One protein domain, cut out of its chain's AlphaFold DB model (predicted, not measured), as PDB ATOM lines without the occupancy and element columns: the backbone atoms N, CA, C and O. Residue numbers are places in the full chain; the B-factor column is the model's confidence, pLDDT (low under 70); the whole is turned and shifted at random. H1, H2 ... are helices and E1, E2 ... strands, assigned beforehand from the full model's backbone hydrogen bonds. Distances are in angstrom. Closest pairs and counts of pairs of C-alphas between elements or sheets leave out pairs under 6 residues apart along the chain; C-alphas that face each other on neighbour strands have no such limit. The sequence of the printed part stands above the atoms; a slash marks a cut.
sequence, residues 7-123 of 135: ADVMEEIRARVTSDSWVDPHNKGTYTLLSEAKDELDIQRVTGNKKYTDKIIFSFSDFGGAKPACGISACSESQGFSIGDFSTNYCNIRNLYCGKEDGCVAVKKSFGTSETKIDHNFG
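This is residues 7 to 123 of the 135 residues of the protein "Hypothetical protein" of Symbiodinium natans (UniProt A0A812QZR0). A twisted antiparallel sheet, E1-E2-E3-E4, has helices H1 and H2 packed on one face, in two layers. The strands form a meander, each the antiparallel neighbour of the one before. The printed 117 residues, under half in named elements, include two helices and four strands, ordered H1 E1 E2 E3 E4 H2: mixed class, compact, radius of gyration of the C-alphas 14.0 A, spans 46 by 33 by 28 A.

From first to last C-alpha, H1, residues 7 to 17, from (-9.959, -1.171, 41.620), measures 15.2 A; E1, 30 to 37, 21.1 A; E2, 40 to 46, 20.0 A; E3, 53 to 63, 32.3 A; E4, 69 to 78, 29.5 A; H2, 88 to 97, to (-19.339, -0.582, 33.528), 15.1 A.

Hairpins E1-E2, E2-E3 and E3-E4 have N 32 and O 44, N 43 and O 56, and N 59 and O 73 within hydrogen-bond range, each 2.8 A. H1 and H2 touch at a steep tilt of 55 degrees, opposite ways; their closest C-alphas, Ile 13 and Leu 96, are 5.1 A apart. Every O i to N i+4 pair is within range in H1, 3 of 6 in H2.

The printed part has no cut. The H1 to E1 link is long. Residues 64, 81 to 87 and 122 to 123 have pLDDT under 70.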
ATOM      1  N   ALA A   7     -11.081  -1.719  42.374       95.44
ATOM      2  CA  ALA A   7      -9.959  -1.171  41.620       95.44
ATOM      3  C   ALA A   7     -10.036  -1.512  40.118       95.44
ATOM      4  O   ALA A   7      -9.874  -0.620  39.288       95.44
ATOM      5  N   ASP A   8     -10.333  -2.768  39.755       95.44
ATOM      6  CA  ASP A   8     -10.478  -3.173  38.348       95.44
ATOM      7  C   ASP A   8     -11.685  -2.503  37.678       95.44
ATOM      8  O   ASP A   8     -11.609  -2.088  36.519       95.44
ATOM      9  N   VAL A   9     -12.796  -2.376  38.410       96.62
ATOM     10  CA  VAL A   9     -14.004  -1.695  37.925       96.62
ATOM     11  C   VAL A   9     -13.724  -0.212  37.670       96.62
ATOM     12  O   VAL A   9     -14.044   0.301  36.596       96.62
ATOM     13  N   MET A  10     -13.100   0.477  38.625       97.12
ATOM     14  CA  MET A  10     -12.737   1.890  38.491       97.12
ATOM     15  C   MET A  10     -11.712   2.116  37.379       97.12
ATOM     16  O   MET A  10     -11.794   3.123  36.675       97.12
ATOM     17  N   GLU A  11     -10.756   1.202  37.194       96.56
ATOM     18  CA  GLU A  11      -9.782   1.274  36.103       96.56
ATOM     19  C   GLU A  11     -10.467   1.183  34.734       96.56
ATOM     20  O   GLU A  11     -10.156   1.975  33.846       96.56
ATOM     21  N   GLU A  12     -11.429   0.272  34.565       96.38
ATOM     22  CA  GLU A  12     -12.197   0.154  33.321       96.38
ATOM     23  C   GLU A  12     -13.049   1.393  33.042       96.38
ATOM     24  O   GLU A  12     -13.016   1.918  31.927       96.38
ATOM     25  N   ILE A  13     -13.777   1.888  34.049       96.81
ATOM     26  CA  ILE A  13     -14.592   3.103  33.916       96.81
ATOM     27  C   ILE A  13     -13.697   4.276  33.516       96.81
ATOM     28  O   ILE A  13     -13.978   4.966  32.534       96.81
ATOM     29  N   ARG A  14     -12.575   4.473  34.217       96.06
ATOM     30  CA  ARG A  14     -11.609   5.530  33.901       96.06
ATOM     31  C   ARG A  14     -11.068   5.381  32.488       96.06
ATOM     32  O   ARG A  14     -11.042   6.359  31.750       96.06
ATOM     33  N   ALA A  15     -10.694   4.166  32.095       95.25
ATOM     34  CA  ALA A  15     -10.173   3.899  30.765       95.25
ATOM     35  C   ALA A  15     -11.181   4.246  29.664       95.25
ATOM     36  O   ALA A  15     -10.771   4.762  28.630       95.25
ATOM     37  N   ARG A  16     -12.484   4.021  29.874       95.06
ATOM     38  CA  ARG A  16     -13.531   4.468  28.936       95.06
ATOM     39  C   ARG A  16     -13.636   5.985  28.885       95.06
ATOM     40  O   ARG A  16     -13.664   6.553  27.799       95.06
ATOM     41  N   VAL A  17     -13.659   6.634  30.046       94.62
ATOM     42  CA  VAL A  17     -13.833   8.090  30.164       94.62
ATOM     43  C   VAL A  17     -12.655   8.870  29.579       94.62
ATOM     44  O   VAL A  17     -12.853   9.962  29.055       94.62
ATOM     45  N   THR A  18     -11.437   8.333  29.656       92.25
ATOM     46  CA  THR A  18     -10.216   9.006  29.185       92.25
ATOM     47  C   THR A  18      -9.702   8.481  27.843       92.25
ATOM     48  O   THR A  18      -8.589   8.824  27.453       92.25
ATOM     49  N   SER A  19     -10.435   7.594  27.164       89.25
ATOM     50  CA  SER A  19      -9.996   7.024  25.886       89.25
ATOM     51  C   SER A  19     -10.437   7.886  24.711       89.25
ATOM     52  O   SER A  19     -11.616   8.178  24.553       89.25
ATOM     53  N   ASP A  20      -9.496   8.178  23.814       83.00
ATOM     54  CA  ASP A  20      -9.784   8.829  22.529       83.00
ATOM     55  C   ASP A  20     -10.419   7.877  21.498       83.00
ATOM     56  O   ASP A  20     -10.891   8.302  20.445       83.00
ATOM     57  N   SER A  21     -10.386   6.568  21.767       85.19
ATOM     58  CA  SER A  21     -10.790   5.516  20.820       85.19
ATOM     59  C   SER A  21     -12.098   4.825  21.195       85.19
ATOM     60  O   SER A  21     -12.755   4.235  20.337       85.19
ATOM     61  N   TRP A  22     -12.479   4.883  22.471       89.12
ATOM     62  CA  TRP A  22     -13.733   4.323  22.944       89.12
ATOM     63  C   TRP A  22     -14.857   5.328  22.700       89.12
ATOM     64  O   TRP A  22     -14.726   6.513  22.991       89.12
ATOM     65  N   VAL A  23     -15.967   4.848  22.147       85.88
ATOM     66  CA  VAL A  23     -17.120   5.680  21.798       85.88
ATOM     67  C   VAL A  23     -18.332   5.155  22.544       85.88
ATOM     68  O   VAL A  23     -18.589   3.952  22.516       85.88
ATOM     69  N   ASP A  24     -19.093   6.067  23.153       84.50
ATOM     70  CA  ASP A  24     -20.396   5.775  23.750       84.50
ATOM     71  C   ASP A  24     -21.290   5.037  22.731       84.50
ATOM     72  O   ASP A  24     -21.677   5.635  21.715       84.50
ATOM     73  N   PRO A  25     -21.627   3.757  22.970       81.44
ATOM     74  CA  PRO A  25     -22.374   2.944  22.018       81.44
ATOM     75  C   PRO A  25     -23.849   3.344  21.893       81.44
ATOM     76  O   PRO A  25     -24.502   2.918  20.941       81.44
ATOM     77  N   HIS A  26     -24.375   4.163  22.807       77.12
ATOM     78  CA  HIS A  26     -25.772   4.574  22.800       77.12
ATOM     79  C   HIS A  26     -25.986   5.831  21.948       77.12
ATOM     80  O   HIS A  26     -26.740   5.802  20.984       77.12
ATOM     81  N   ASN A  27     -25.311   6.944  22.244       78.19
ATOM     82  CA  ASN A  27     -25.549   8.208  21.518       78.19
ATOM     83  C   ASN A  27     -24.275   8.993  21.194       78.19
ATOM     84  O   ASN A  27     -24.340  10.201  20.935       78.19
ATOM     85  N   LYS A  28     -23.117   8.316  21.201       86.19
ATOM     86  CA  LYS A  28     -21.808   8.920  20.907       86.19
ATOM     87  C   LYS A  28     -21.496  10.123  21.808       86.19
ATOM     88  O   LYS A  28     -20.832  11.064  21.379       86.19
ATOM     89  N   GLY A  29     -22.022  10.118  23.035       87.69
ATOM     90  CA  GLY A  29     -21.685  11.099  24.051       87.69
ATOM     91  C   GLY A  29     -20.202  11.062  24.416       87.69
ATOM     92  O   GLY A  29     -19.531  10.039  24.300       87.69
ATOM     93  N   THR A  30     -19.692  12.203  24.859       92.25
ATOM     94  CA  THR A  30     -18.321  12.351  25.345       92.25
ATOM     95  C   THR A  30     -18.346  12.406  26.862       92.25
ATOM     96  O   THR A  30     -19.062  13.231  27.432       92.25
ATOM     97  N   TYR A  31     -17.567  11.540  27.503       94.62
ATOM     98  CA  TYR A  31     -17.398  11.540  28.952       94.62
ATOM     99  C   TYR A  31     -16.171  12.363  29.345       94.62
ATOM    100  O   TYR A  31     -15.240  12.550  28.563       94.62
ATOM    101  N   THR A  32     -16.169  12.890  30.561       95.31
ATOM    102  CA  THR A  32     -15.045  13.627  31.137       95.31
ATOM    103  C   THR A  32     -14.958  13.303  32.616       95.31
ATOM    104  O   THR A  32     -15.953  13.425  33.328       95.31
ATOM    105  N   LEU A  33     -13.777  12.900  33.080       96.81
ATOM    106  CA  LEU A  33     -13.520  12.695  34.499       96.81
ATOM    107  C   LEU A  33     -13.395  14.070  35.164       96.81
ATOM    108  O   LEU A  33     -12.539  14.863  34.775       96.81
ATOM    109  N   LEU A  34     -14.269  14.359  36.124       96.19
ATOM    110  CA  LEU A  34     -14.257  15.610  36.881       96.19
ATOM    111  C   LEU A  34     -13.401  15.483  38.139       96.19
ATOM    112  O   LEU A  34     -12.626  16.384  38.454       96.19
ATOM    113  N   SER A  35     -13.558  14.374  38.858       96.69
ATOM    114  CA  SER A  35     -12.838  14.100  40.093       96.69
ATOM    115  C   SER A  35     -12.693  12.592  40.306       96.69
ATOM    116  O   SER A  35     -13.434  11.785  39.739       96.69
ATOM    117  N   GLU A  36     -11.706  12.220  41.113       97.06
ATOM    118  CA  GLU A  36     -11.463  10.846  41.521       97.06
ATOM    119  C   GLU A  36     -11.053  10.821  42.993       97.06
ATOM    120  O   GLU A  36     -10.111  11.508  43.402       97.06
ATOM    121  N   ALA A  37     -11.741   9.990  43.767       95.75
ATOM    122  CA  ALA A  37     -11.373   9.630  45.126       95.75
ATOM    123  C   ALA A  37     -11.164   8.112  45.225       95.75
ATOM    124  O   ALA A  37     -11.290   7.380  44.246       95.75
ATOM    125  N   LYS A  38     -10.832   7.622  46.426       93.31
ATOM    126  CA  LYS A  38     -10.517   6.202  46.651       93.31
ATOM    127  C   LYS A  38     -11.640   5.259  46.202       93.31
ATOM    128  O   LYS A  38     -11.354   4.249  45.578       93.31
ATOM    129  N   ASP A  39     -12.880   5.604  46.537       95.50
ATOM    130  CA  ASP A  39     -14.059   4.762  46.331       95.50
ATOM    131  C   ASP A  39     -15.168   5.538  45.584       95.50
ATOM    132  O   ASP A  39     -16.346   5.203  45.695       95.50
ATOM    133  N   GLU A  40     -14.808   6.592  44.836       97.31
ATOM    134  CA  GLU A  40     -15.762   7.458  44.127       97.31
ATOM    135  C   GLU A  40     -15.174   8.045  42.831       97.31
ATOM    136  O   GLU A  40     -13.985   8.375  42.771       97.31
ATOM    137  N   LEU A  41     -16.009   8.172  41.795       97.88
ATOM    138  CA  LEU A  41     -15.692   8.861  40.539       97.88
ATOM    139  C   LEU A  41     -16.804   9.849  40.186       97.88
ATOM    140  O   LEU A  41     -17.958   9.444  40.025       97.88
ATOM    141  N   ASP A  42     -16.423  11.104  39.952       97.12
ATOM    142  CA  ASP A  42     -17.310  12.116  39.388       97.12
ATOM    143  C   ASP A  42     -17.045  12.252  37.897       97.12
ATOM    144  O   ASP A  42     -15.928  12.544  37.456       97.12
ATOM    145  N   ILE A  43     -18.086  12.066  37.100       97.38
ATOM    146  CA  ILE A  43     -18.001  12.040  35.648       97.38
ATOM    147  C   ILE A  43     -19.050  12.989  35.084       97.38
ATOM    148  O   ILE A  43     -20.192  13.042  35.527       97.38
ATOM    149  N   GLN A  44     -18.670  13.738  34.062       94.75
ATOM    150  CA  GLN A  44     -19.607  14.462  33.222       94.75
ATOM    151  C   GLN A  44     -19.787  13.711  31.915       94.75
ATOM    152  O   GLN A  44     -18.824  13.173  31.371       94.75
ATOM    153  N   ARG A  45     -20.990  13.758  31.353       93.94
ATOM    154  CA  ARG A  45     -21.223  13.364  29.970       93.94
ATOM    155  C   ARG A  45     -21.908  14.468  29.197       93.94
ATOM    156  O   ARG A  45     -22.905  15.015  29.647       93.94
ATOM    157  N   VAL A  46     -21.426  14.737  27.994       91.50
ATOM    158  CA  VAL A  46     -22.126  15.560  27.006       91.50
ATOM    159  C   VAL A  46     -22.677  14.641  25.923       91.50
ATOM    160  O   VAL A  46     -21.942  13.847  25.346       91.50
ATOM    161  N   THR A  47     -23.977  14.730  25.645       88.69
ATOM    162  CA  THR A  47     -24.636  14.000  24.539       88.69
ATOM    163  C   THR A  47     -23.961  14.249  23.186       88.69
ATOM    164  O   THR A  47     -23.432  15.333  22.948       88.69
ATOM    165  N   GLY A  48     -24.030  13.295  22.247       86.50
ATOM    166  CA  GLY A  48     -23.410  13.455  20.921       86.50
ATOM    167  C   GLY A  48     -23.936  14.653  20.111       86.50
ATOM    168  O   GLY A  48     -23.201  15.251  19.328       86.50
ATOM    169  N   ASN A  49     -25.187  15.070  20.345       86.31
ATOM    170  CA  ASN A  49     -25.769  16.290  19.768       86.31
ATOM    171  C   ASN A  49     -25.451  17.573  20.568       86.31
ATOM    172  O   ASN A  49     -25.912  18.650  20.193       86.31
ATOM    173  N   LYS A  50     -24.680  17.463  21.657       86.88
ATOM    174  CA  LYS A  50     -24.239  18.545  22.553       86.88
ATOM    175  C   LYS A  50     -25.364  19.318  23.247       86.88
ATOM    176  O   LYS A  50     -25.140  20.434  23.708       86.88
ATOM    177  N   LYS A  51     -26.572  18.752  23.313       86.06
ATOM    178  CA  LYS A  51     -27.750  19.439  23.863       86.06
ATOM    179  C   LYS A  51     -27.869  19.293  25.378       86.06
ATOM    180  O   LYS A  51     -28.342  20.208  26.044       86.06
ATOM    181  N   TYR A  52     -27.464  18.142  25.895       86.50
ATOM    182  CA  TYR A  52     -27.587  17.789  27.304       86.50
ATOM    183  C   TYR A  52     -26.231  17.437  27.892       86.50
ATOM    184  O   TYR A  52     -25.429  16.750  27.243       86.50
ATOM    185  N   THR A  53     -26.037  17.900  29.124       90.31
ATOM    186  CA  THR A  53     -24.903  17.575  29.980       90.31
ATOM    187  C   THR A  53     -25.433  16.839  31.196       90.31
ATOM    188  O   THR A  53     -26.240  17.398  31.932       90.31
ATOM    189  N   ASP A  54     -24.953  15.629  31.432       90.75
ATOM    190  CA  ASP A  54     -25.294  14.834  32.604       90.75
ATOM    191  C   ASP A  54     -24.119  14.832  33.579       90.75
ATOM    192  O   ASP A  54     -22.958  14.747  33.160       90.75
ATOM    193  N   LYS A  55     -24.412  14.908  34.877       93.19
ATOM    194  CA  LYS A  55     -23.445  14.611  35.937       93.19
ATOM    195  C   LYS A  55     -23.717  13.223  36.471       93.19
ATOM    196  O   LYS A  55     -24.860  12.908  36.787       93.19
ATOM    197  N   ILE A  56     -22.665  12.431  36.572       95.44
ATOM    198  CA  ILE A  56     -22.702  11.045  37.001       95.44
ATOM    199  C   ILE A  56     -21.761  10.896  38.187       95.44
ATOM    200  O   ILE A  56     -20.592  11.261  38.089       95.44
ATOM    201  N   ILE A  57     -22.261  10.345  39.283       96.06
ATOM    202  CA  ILE A  57     -21.452   9.994  40.451       96.06
ATOM    203  C   ILE A  57     -21.482   8.480  40.570       96.06
ATOM    204  O   ILE A  57     -22.566   7.893  40.593       96.06
ATOM    205  N   PHE A  58     -20.310   7.856  40.634       97.50
ATOM    206  CA  PHE A  58     -20.157   6.448  40.981       97.50
ATOM    207  C   PHE A  58     -19.539   6.326  42.362       97.50
ATOM    208  O   PHE A  58     -18.479   6.892  42.589       97.50
ATOM    209  N   SER A  59     -20.128   5.505  43.222       97.06
ATOM    210  CA  SER A  59     -19.541   5.095  44.497       97.06
ATOM    211  C   SER A  59     -19.334   3.582  44.511       97.06
ATOM    212  O   SER A  59     -20.184   2.814  44.039       97.06
ATOM    213  N   PHE A  60     -18.208   3.153  45.069       97.00
ATOM    214  CA  PHE A  60     -17.753   1.770  45.050       97.00
ATOM    215  C   PHE A  60     -17.664   1.200  46.464       97.00
ATOM    216  O   PHE A  60     -17.447   1.910  47.445       97.00
ATOM    217  N   SER A  61     -17.874  -0.103  46.602       95.75
ATOM    218  CA  SER A  61     -17.735  -0.791  47.888       95.75
ATOM    219  C   SER A  61     -17.180  -2.187  47.672       95.75
ATOM    220  O   SER A  61     -17.834  -3.020  47.045       95.75
ATOM    221  N   ASP A  62     -15.977  -2.443  48.180       91.50
ATOM    222  CA  ASP A  62     -15.366  -3.766  48.104       91.50
ATOM    223  C   ASP A  62     -16.102  -4.756  49.009       91.50
ATOM    224  O   ASP A  62     -16.400  -4.477  50.174       91.50
ATOM    225  N   PHE A  63     -16.336  -5.955  48.486       87.50
ATOM    226  CA  PHE A  63     -16.841  -7.085  49.252       87.50
ATOM    227  C   PHE A  63     -15.765  -8.168  49.313       87.50
ATOM    228  O   PHE A  63     -15.346  -8.723  48.297       87.50
ATOM    229  N   GLY A  64     -15.307  -8.469  50.531       69.75
ATOM    230  CA  GLY A  64     -14.372  -9.563  50.783       69.75
ATOM    231  C   GLY A  64     -15.038 -10.936  50.640       69.75
ATOM    232  O   GLY A  64     -16.230 -11.097  50.898       69.75
ATOM    233  N   GLY A  65     -14.262 -11.949  50.256       74.56
ATOM    234  CA  GLY A  65     -14.742 -13.324  50.113       74.56
ATOM    235  C   GLY A  65     -13.764 -14.211  49.346       74.56
ATOM    236  O   GLY A  65     -12.640 -13.811  49.055       74.56
ATOM    237  N   ALA A  66     -14.196 -15.424  48.990       82.31
ATOM    238  CA  ALA A  66     -13.388 -16.359  48.195       82.31
ATOM    239  C   ALA A  66     -13.131 -15.881  46.749       82.31
ATOM    240  O   ALA A  66     -12.284 -16.442  46.056       82.31
ATOM    241  N   LYS A  67     -13.879 -14.872  46.285       86.06
ATOM    242  CA  LYS A  67     -13.746 -14.223  44.976       86.06
ATOM    243  C   LYS A  67     -13.878 -12.705  45.147       86.06
ATOM    244  O   LYS A  67     -14.619 -12.292  46.041       86.06
ATOM    245  N   PRO A  68     -13.201 -11.895  44.317       89.88
ATOM    246  CA  PRO A  68     -13.365 -10.447  44.342       89.88
ATOM    247  C   PRO A  68     -14.787 -10.061  43.920       89.88
ATOM    248  O   PRO A  68     -15.353 -10.662  43.006       89.88
ATOM    249  N   ALA A  69     -15.355  -9.062  44.590       93.19
ATOM    250  CA  ALA A  69     -16.652  -8.503  44.244       93.19
ATOM    251  C   ALA A  69     -16.698  -7.010  44.574       93.19
ATOM    252  O   ALA A  69     -16.218  -6.584  45.627       93.19
ATOM    253  N   CYS A  70     -17.336  -6.236  43.695       95.31
ATOM    254  CA  CYS A  70     -17.499  -4.797  43.861       95.31
ATOM    255  C   CYS A  70     -18.975  -4.390  43.806       95.31
ATOM    256  O   CYS A  70     -19.704  -4.688  42.849       95.31
ATOM    257  N   GLY A  71     -19.425  -3.677  44.833       95.44
ATOM    258  CA  GLY A  71     -20.662  -2.911  44.796       95.44
ATOM    259  C   GLY A  71     -20.463  -1.660  43.963       95.44
ATOM    260  O   GLY A  71     -19.543  -0.897  44.221       95.44
ATOM    261  N   ILE A  72     -21.342  -1.462  42.985       95.56
ATOM    262  CA  ILE A  72     -21.383  -0.259  42.158       95.56
ATOM    263  C   ILE A  72     -22.714   0.418  42.461       95.56
ATOM    264  O   ILE A  72     -23.768  -0.179  42.224       95.56
ATOM    265  N   SER A  73     -22.656   1.634  42.992       94.50
ATOM    266  CA  SER A  73     -23.795   2.541  43.100       94.50
ATOM    267  C   SER A  73     -23.536   3.721  42.184       94.50
ATOM    268  O   SER A  73     -22.432   4.259  42.187       94.50
ATOM    269  N   ALA A  74     -24.524   4.121  41.392       93.12
ATOM    270  CA  ALA A  74     -24.357   5.247  40.494       93.12
ATOM    271  C   ALA A  74     -25.652   6.024  40.312       93.12
ATOM    272  O   ALA A  74     -26.740   5.446  40.296       93.12
ATOM    273  N   CYS A  75     -25.515   7.333  40.152       90.62
ATOM    274  CA  CYS A  75     -26.614   8.242  39.871       90.62
ATOM    275  C   CYS A  75     -26.207   9.166  38.728       90.62
ATOM    276  O   CYS A  75     -25.078   9.653  38.725       90.62
ATOM    277  N   SER A  76     -27.111   9.401  37.776       90.44
ATOM    278  CA  SER A  76     -26.921  10.343  36.674       90.44
ATOM    279  C   SER A  76     -28.063  11.345  36.651       90.44
ATOM    280  O   SER A  76     -29.232  10.957  36.668       90.44
ATOM    281  N   GLU A  77     -27.717  12.624  36.555       86.12
ATOM    282  CA  GLU A  77     -28.670  13.726  36.485       86.12
ATOM    283  C   GLU A  77     -28.315  14.701  35.355       86.12
ATOM    284  O   GLU A  77     -27.246  15.326  35.344       86.12
ATOM    285  N   SER A  78     -29.261  14.895  34.434       84.88
ATOM    286  CA  SER A  78     -29.178  15.922  33.395       84.88
ATOM    287  C   SER A  78     -29.236  17.323  34.008       84.88
ATOM    288  O   SER A  78     -30.183  17.688  34.701       84.88
ATOM    289  N   GLN A  79     -28.251  18.153  33.688       80.81
ATOM    290  CA  GLN A  79     -28.167  19.545  34.111       80.81
ATOM    291  C   GLN A  79     -29.046  20.413  33.192       80.81
ATOM    292  O   GLN A  79     -28.585  20.944  32.180       80.81
ATOM    293  N   GLY A  80     -30.336  20.529  33.518       70.50
ATOM    294  CA  GLY A  80     -31.306  21.349  32.782       70.50
ATOM    295  C   GLY A  80     -32.697  20.716  32.688       70.50
ATOM    296  O   GLY A  80     -32.915  19.588  33.119       70.50
ATOM    297  N   PHE A  81     -33.660  21.443  32.112       56.25
ATOM    298  CA  PHE A  81     -35.039  20.961  31.970       56.25
ATOM    299  C   PHE A  81     -35.132  19.912  30.848       56.25
ATOM    300  O   PHE A  81     -35.133  20.259  29.664       56.25
ATOM    301  N   SER A  82     -35.207  18.628  31.211       57.84
ATOM    302  CA  SER A  82     -35.516  17.539  30.276       57.84
ATOM    303  C   SER A  82     -36.974  17.114  30.435       57.84
ATOM    304  O   SER A  82     -37.401  16.732  31.523       57.84
ATOM    305  N   ILE A  83     -37.750  17.176  29.352       54.75
ATOM    306  CA  ILE A  83     -39.119  16.646  29.315       54.75
ATOM    307  C   ILE A  83     -39.013  15.169  28.925       54.75
ATOM    308  O   ILE A  83     -38.946  14.843  27.742       54.75
ATOM    309  N   GLY A  84     -38.968  14.300  29.935       59.09
ATOM    310  CA  GLY A  84     -38.830  12.852  29.772       59.09
ATOM    311  C   GLY A  84     -37.377  12.393  29.644       59.09
ATOM    312  O   GLY A  84     -36.541  13.068  29.041       59.09
ATOM    313  N   ASP A  85     -37.076  11.241  30.236       62.25
ATOM    314  CA  ASP A  85     -35.774  10.582  30.142       62.25
ATOM    315  C   ASP A  85     -35.979   9.198  29.520       62.25
ATOM    316  O   ASP A  85     -36.408   8.260  30.184       62.25
ATOM    317  N   PHE A  86     -35.699   9.062  28.225       64.44
ATOM    318  CA  PHE A  86     -35.814   7.797  27.491       64.44
ATOM    319  C   PHE A  86     -34.627   6.869  27.793       64.44
ATOM    320  O   PHE A  86     -33.908   6.450  26.890       64.44
ATOM    321  N   SER A  87     -34.381   6.596  29.075       69.75
ATOM    322  CA  SER A  87     -33.239   5.821  29.573       69.75
ATOM    323  C   SER A  87     -31.870   6.438  29.302       69.75
ATOM    324  O   SER A  87     -30.872   5.740  29.420       69.75
ATOM    325  N   THR A  88     -31.765   7.723  28.974       71.88
ATOM    326  CA  THR A  88     -30.477   8.362  28.671       71.88
ATOM    327  C   THR A  88     -29.565   8.397  29.899       71.88
ATOM    328  O   THR A  88     -28.392   8.034  29.779       71.88
ATOM    329  N   ASN A  89     -30.098   8.746  31.077       75.81
ATOM    330  CA  ASN A  89     -29.333   8.686  32.334       75.81
ATOM    331  C   ASN A  89     -29.008   7.248  32.738       75.81
ATOM    332  O   ASN A  89     -27.952   6.958  33.276       75.81
ATOM    333  N   TYR A  90     -29.902   6.308  32.464       81.06
ATOM    334  CA  TYR A  90     -29.636   4.912  32.775       81.06
ATOM    335  C   TYR A  90     -28.549   4.313  31.859       81.06
ATOM    336  O   TYR A  90     -27.604   3.661  32.314       81.06
ATOM    337  N   CYS A  91     -28.641   4.580  30.555       79.44
ATOM    338  CA  CYS A  91     -27.706   4.082  29.554       79.44
ATOM    339  C   CYS A  91     -26.313   4.677  29.743       79.44
ATOM    340  O   CYS A  91     -25.330   3.952  29.600       79.44
ATOM    341  N   ASN A  92     -26.212   5.962  30.098       83.75
ATOM    342  CA  ASN A  92     -24.913   6.594  30.281       83.75
ATOM    343  C   ASN A  92     -24.114   6.014  31.466       83.75
ATOM    344  O   ASN A  92     -22.895   5.886  31.374       83.75
ATOM    345  N   ILE A  93     -24.793   5.567  32.525       90.44
ATOM    346  CA  ILE A  93     -24.166   4.861  33.638       90.44
ATOM    347  C   ILE A  93     -23.738   3.474  33.159       90.44
ATOM    348  O   ILE A  93     -22.572   3.096  33.300       90.44
ATOM    349  N   ARG A  94     -24.668   2.713  32.562       90.19
ATOM    350  CA  ARG A  94     -24.408   1.337  32.105       90.19
ATOM    351  C   ARG A  94     -23.245   1.281  31.113       90.19
ATOM    352  O   ARG A  94     -22.459   0.339  31.147       90.19
ATOM    353  N   ASN A  95     -23.080   2.323  30.302       88.25
ATOM    354  CA  ASN A  95     -22.029   2.460  29.287       88.25
ATOM    355  C   ASN A  95     -20.631   2.360  29.876       88.25
ATOM    356  O   ASN A  95     -19.706   1.943  29.183       88.25
ATOM    357  N   LEU A  96     -20.468   2.738  31.138       93.50
ATOM    358  CA  LEU A  96     -19.165   2.842  31.769       93.50
ATOM    359  C   LEU A  96     -18.728   1.542  32.447       93.50
ATOM    360  O   LEU A  96     -17.530   1.295  32.535       93.50
ATOM    361  N   TYR A  97     -19.663   0.678  32.848       92.12
ATOM    362  CA  TYR A  97     -19.339  -0.582  33.528       92.12
ATOM    363  C   TYR A  97     -19.752  -1.845  32.760       92.12
ATOM    364  O   TYR A  97     -19.380  -2.941  33.164       92.12
ATOM    365  N   CYS A  98     -20.532  -1.732  31.678       89.44
ATOM    366  CA  CYS A  98     -21.073  -2.901  30.984       89.44
ATOM    367  C   CYS A  98     -19.985  -3.875  30.517       89.44
ATOM    368  O   CYS A  98     -18.928  -3.469  30.019       89.44
ATOM    369  N   GLY A  99     -20.275  -5.167  30.652       85.00
ATOM    370  CA  GLY A  99     -19.362  -6.253  30.316       85.00
ATOM    371  C   GLY A  99     -19.635  -6.875  28.947       85.00
ATOM    372  O   GLY A  99     -20.533  -6.475  28.203       85.00
ATOM    373  N   LYS A 100     -18.880  -7.929  28.622       82.69
ATOM    374  CA  LYS A 100     -19.066  -8.697  27.379       82.69
ATOM    375  C   LYS A 100     -20.454  -9.335  27.288       82.69
ATOM    376  O   LYS A 100     -21.016  -9.421  26.200       82.69
ATOM    377  N   GLU A 101     -21.008  -9.756  28.423       82.75
ATOM    378  CA  GLU A 101     -22.350 -10.345  28.515       82.75
ATOM    379  C   GLU A 101     -23.448  -9.339  28.137       82.75
ATOM    380  O   GLU A 101     -24.453  -9.710  27.534       82.75
ATOM    381  N   ASP A 102     -23.198  -8.049  28.370       78.94
ATOM    382  CA  ASP A 102     -24.058  -6.945  27.934       78.94
ATOM    383  C   ASP A 102     -23.845  -6.569  26.456       78.94
ATOM    384  O   ASP A 102     -24.575  -5.750  25.893       78.94
ATOM    385  N   GLY A 103     -22.858  -7.184  25.798       80.81
ATOM    386  CA  GLY A 103     -22.437  -6.868  24.436       80.81
ATOM    387  C   GLY A 103     -21.460  -5.697  24.334       80.81
ATOM    388  O   GLY A 103     -21.271  -5.191  23.229       80.81
ATOM    389  N   CYS A 104     -20.849  -5.274  25.443       85.00
ATOM    390  CA  CYS A 104     -19.823  -4.237  25.452       85.00
ATOM    391  C   CYS A 104     -18.419  -4.800  25.244       85.00
ATOM    392  O   CYS A 104     -18.105  -5.929  25.626       85.00
ATOM    393  N   VAL A 105     -17.549  -3.972  24.669       85.56
ATOM    394  CA  VAL A 105     -16.117  -4.255  24.561       85.56
ATOM    395  C   VAL A 105     -15.401  -3.516  25.684       85.56
ATOM    396  O   VAL A 105     -15.547  -2.302  25.816       85.56
ATOM    397  N   ALA A 106     -14.648  -4.260  26.490       88.88
ATOM    398  CA  ALA A 106     -13.818  -3.685  27.537       88.88
ATOM    399  C   ALA A 106     -12.618  -2.932  26.948       88.88
ATOM    400  O   ALA A 106     -12.056  -3.352  25.933       88.88
ATOM    401  N   VAL A 107     -12.194  -1.859  27.612       91.06
ATOM    402  CA  VAL A 107     -10.999  -1.087  27.241       91.06
ATOM    403  C   VAL A 107      -9.752  -1.649  27.932       91.06
ATOM    404  O   VAL A 107      -8.699  -1.779  27.307       91.06
ATOM    405  N   LYS A 108      -9.861  -2.002  29.216       93.31
ATOM    406  CA  LYS A 108      -8.779  -2.524  30.064       93.31
ATOM    407  C   LYS A 108      -9.177  -3.775  30.837       93.31
ATOM    408  O   LYS A 108      -8.413  -4.742  30.823       93.31
ATOM    409  N   LYS A 109     -10.330  -3.773  31.511       93.12
ATOM    410  CA  LYS A 109     -10.774  -4.869  32.384       93.12
ATOM    411  C   LYS A 109     -12.161  -5.349  31.984       93.12
ATOM    412  O   LYS A 109     -13.066  -4.569  31.715       93.12
ATOM    413  N   SER A 110     -12.311  -6.669  31.925       92.00
ATOM    414  CA  SER A 110     -13.574  -7.324  31.598       92.00
ATOM    415  C   SER A 110     -14.098  -8.041  32.831       92.00
ATOM    416  O   SER A 110     -13.364  -8.804  33.453       92.00
ATOM    417  N   PHE A 111     -15.357  -7.779  33.162       93.06
ATOM    418  CA  PHE A 111     -16.070  -8.371  34.286       93.06
ATOM    419  C   PHE A 111     -17.561  -8.490  33.945       93.06
ATOM    420  O   PHE A 111     -18.068  -7.787  33.062       93.06
ATOM    421  N   GLY A 112     -18.241  -9.418  34.602       91.75
ATOM    422  CA  GLY A 112     -19.688  -9.558  34.597       91.75
ATOM    423  C   GLY A 112     -20.325  -8.638  35.633       91.75
ATOM    424  O   GLY A 112     -19.737  -8.318  36.670       91.75
ATOM    425  N   THR A 113     -21.555  -8.199  35.361       90.38
ATOM    426  CA  THR A 113     -22.322  -7.392  36.314       90.38
ATOM    427  C   THR A 113     -23.744  -7.897  36.479       90.38
ATOM    428  O   THR A 113     -24.382  -8.370  35.545       90.38
ATOM    429  N   SER A 114     -24.252  -7.774  37.702       87.94
ATOM    430  CA  SER A 114     -25.648  -8.018  38.043       87.94
ATOM    431  C   SER A 114     -26.214  -6.778  38.720       87.94
ATOM    432  O   SER A 114     -25.745  -6.363  39.786       87.94
ATOM    433  N   GLU A 115     -27.238  -6.188  38.114       85.38
ATOM    434  CA  GLU A 115     -27.978  -5.064  38.686       85.38
ATOM    435  C   GLU A 115     -29.005  -5.575  39.687       85.38
ATOM    436  O   GLU A 115     -29.788  -6.474  39.385       85.38
ATOM    437  N   THR A 116     -28.991  -5.001  40.883       83.31
ATOM    438  CA  THR A 116     -29.853  -5.426  41.993       83.31
ATOM    439  C   THR A 116     -30.975  -4.439  42.276       83.31
ATOM    440  O   THR A 116     -31.994  -4.827  42.836       83.31
ATOM    441  N   LYS A 117     -30.788  -3.166  41.917       83.69
ATOM    442  CA  LYS A 117     -31.762  -2.100  42.129       83.69
ATOM    443  C   LYS A 117     -31.588  -1.027  41.061       83.69
ATOM    444  O   LYS A 117     -30.455  -0.676  40.738       83.69
ATOM    445  N   ILE A 118     -32.705  -0.532  40.546       82.88
ATOM    446  CA  ILE A 118     -32.777   0.632  39.669       82.88
ATOM    447  C   ILE A 118     -33.892   1.502  40.249       82.88
ATOM    448  O   ILE A 118     -34.996   1.015  40.472       82.88
ATOM    449  N   ASP A 119     -33.573   2.755  40.558       81.31
ATOM    450  CA  ASP A 119     -34.550   3.764  40.959       81.31
ATOM    451  C   ASP A 119     -34.478   4.897  39.936       81.31
ATOM    452  O   ASP A 119     -33.389   5.320  39.546       81.31
ATOM    453  N   HIS A 120     -35.629   5.396  39.494       73.44
ATOM    454  CA  HIS A 120     -35.693   6.469  38.511       73.44
ATOM    455  C   HIS A 120     -36.905   7.373  38.766       73.44
ATOM    456  O   HIS A 120     -37.897   6.966  39.374       73.44
ATOM    457  N   ASN A 121     -36.839   8.618  38.293       71.56
ATOM    458  CA  ASN A 121     -37.972   9.538  38.388       71.56
ATOM    459  C   ASN A 121     -39.157   9.047  37.542       71.56
ATOM    460  O   ASN A 121     -38.990   8.324  36.557       71.56
ATOM    461  N   PHE A 122     -40.375   9.454  37.906       57.91
ATOM    462  CA  PHE A 122     -41.574   9.112  37.140       57.91
ATOM    463  C   PHE A 122     -41.455   9.627  35.694       57.91
ATOM    464  O   PHE A 122     -41.247  10.819  35.471       57.91
ATOM    465  N   GLY A 123     -41.566   8.723  34.715       58.69
ATOM    466  CA  GLY A 123     -41.378   9.031  33.290       58.69
ATOM    467  C   GLY A 123     -39.935   8.913  32.778       58.69
ATOM    468  O   GLY A 123     -39.708   9.142  31.590       58.69
TER     469      GLY A 123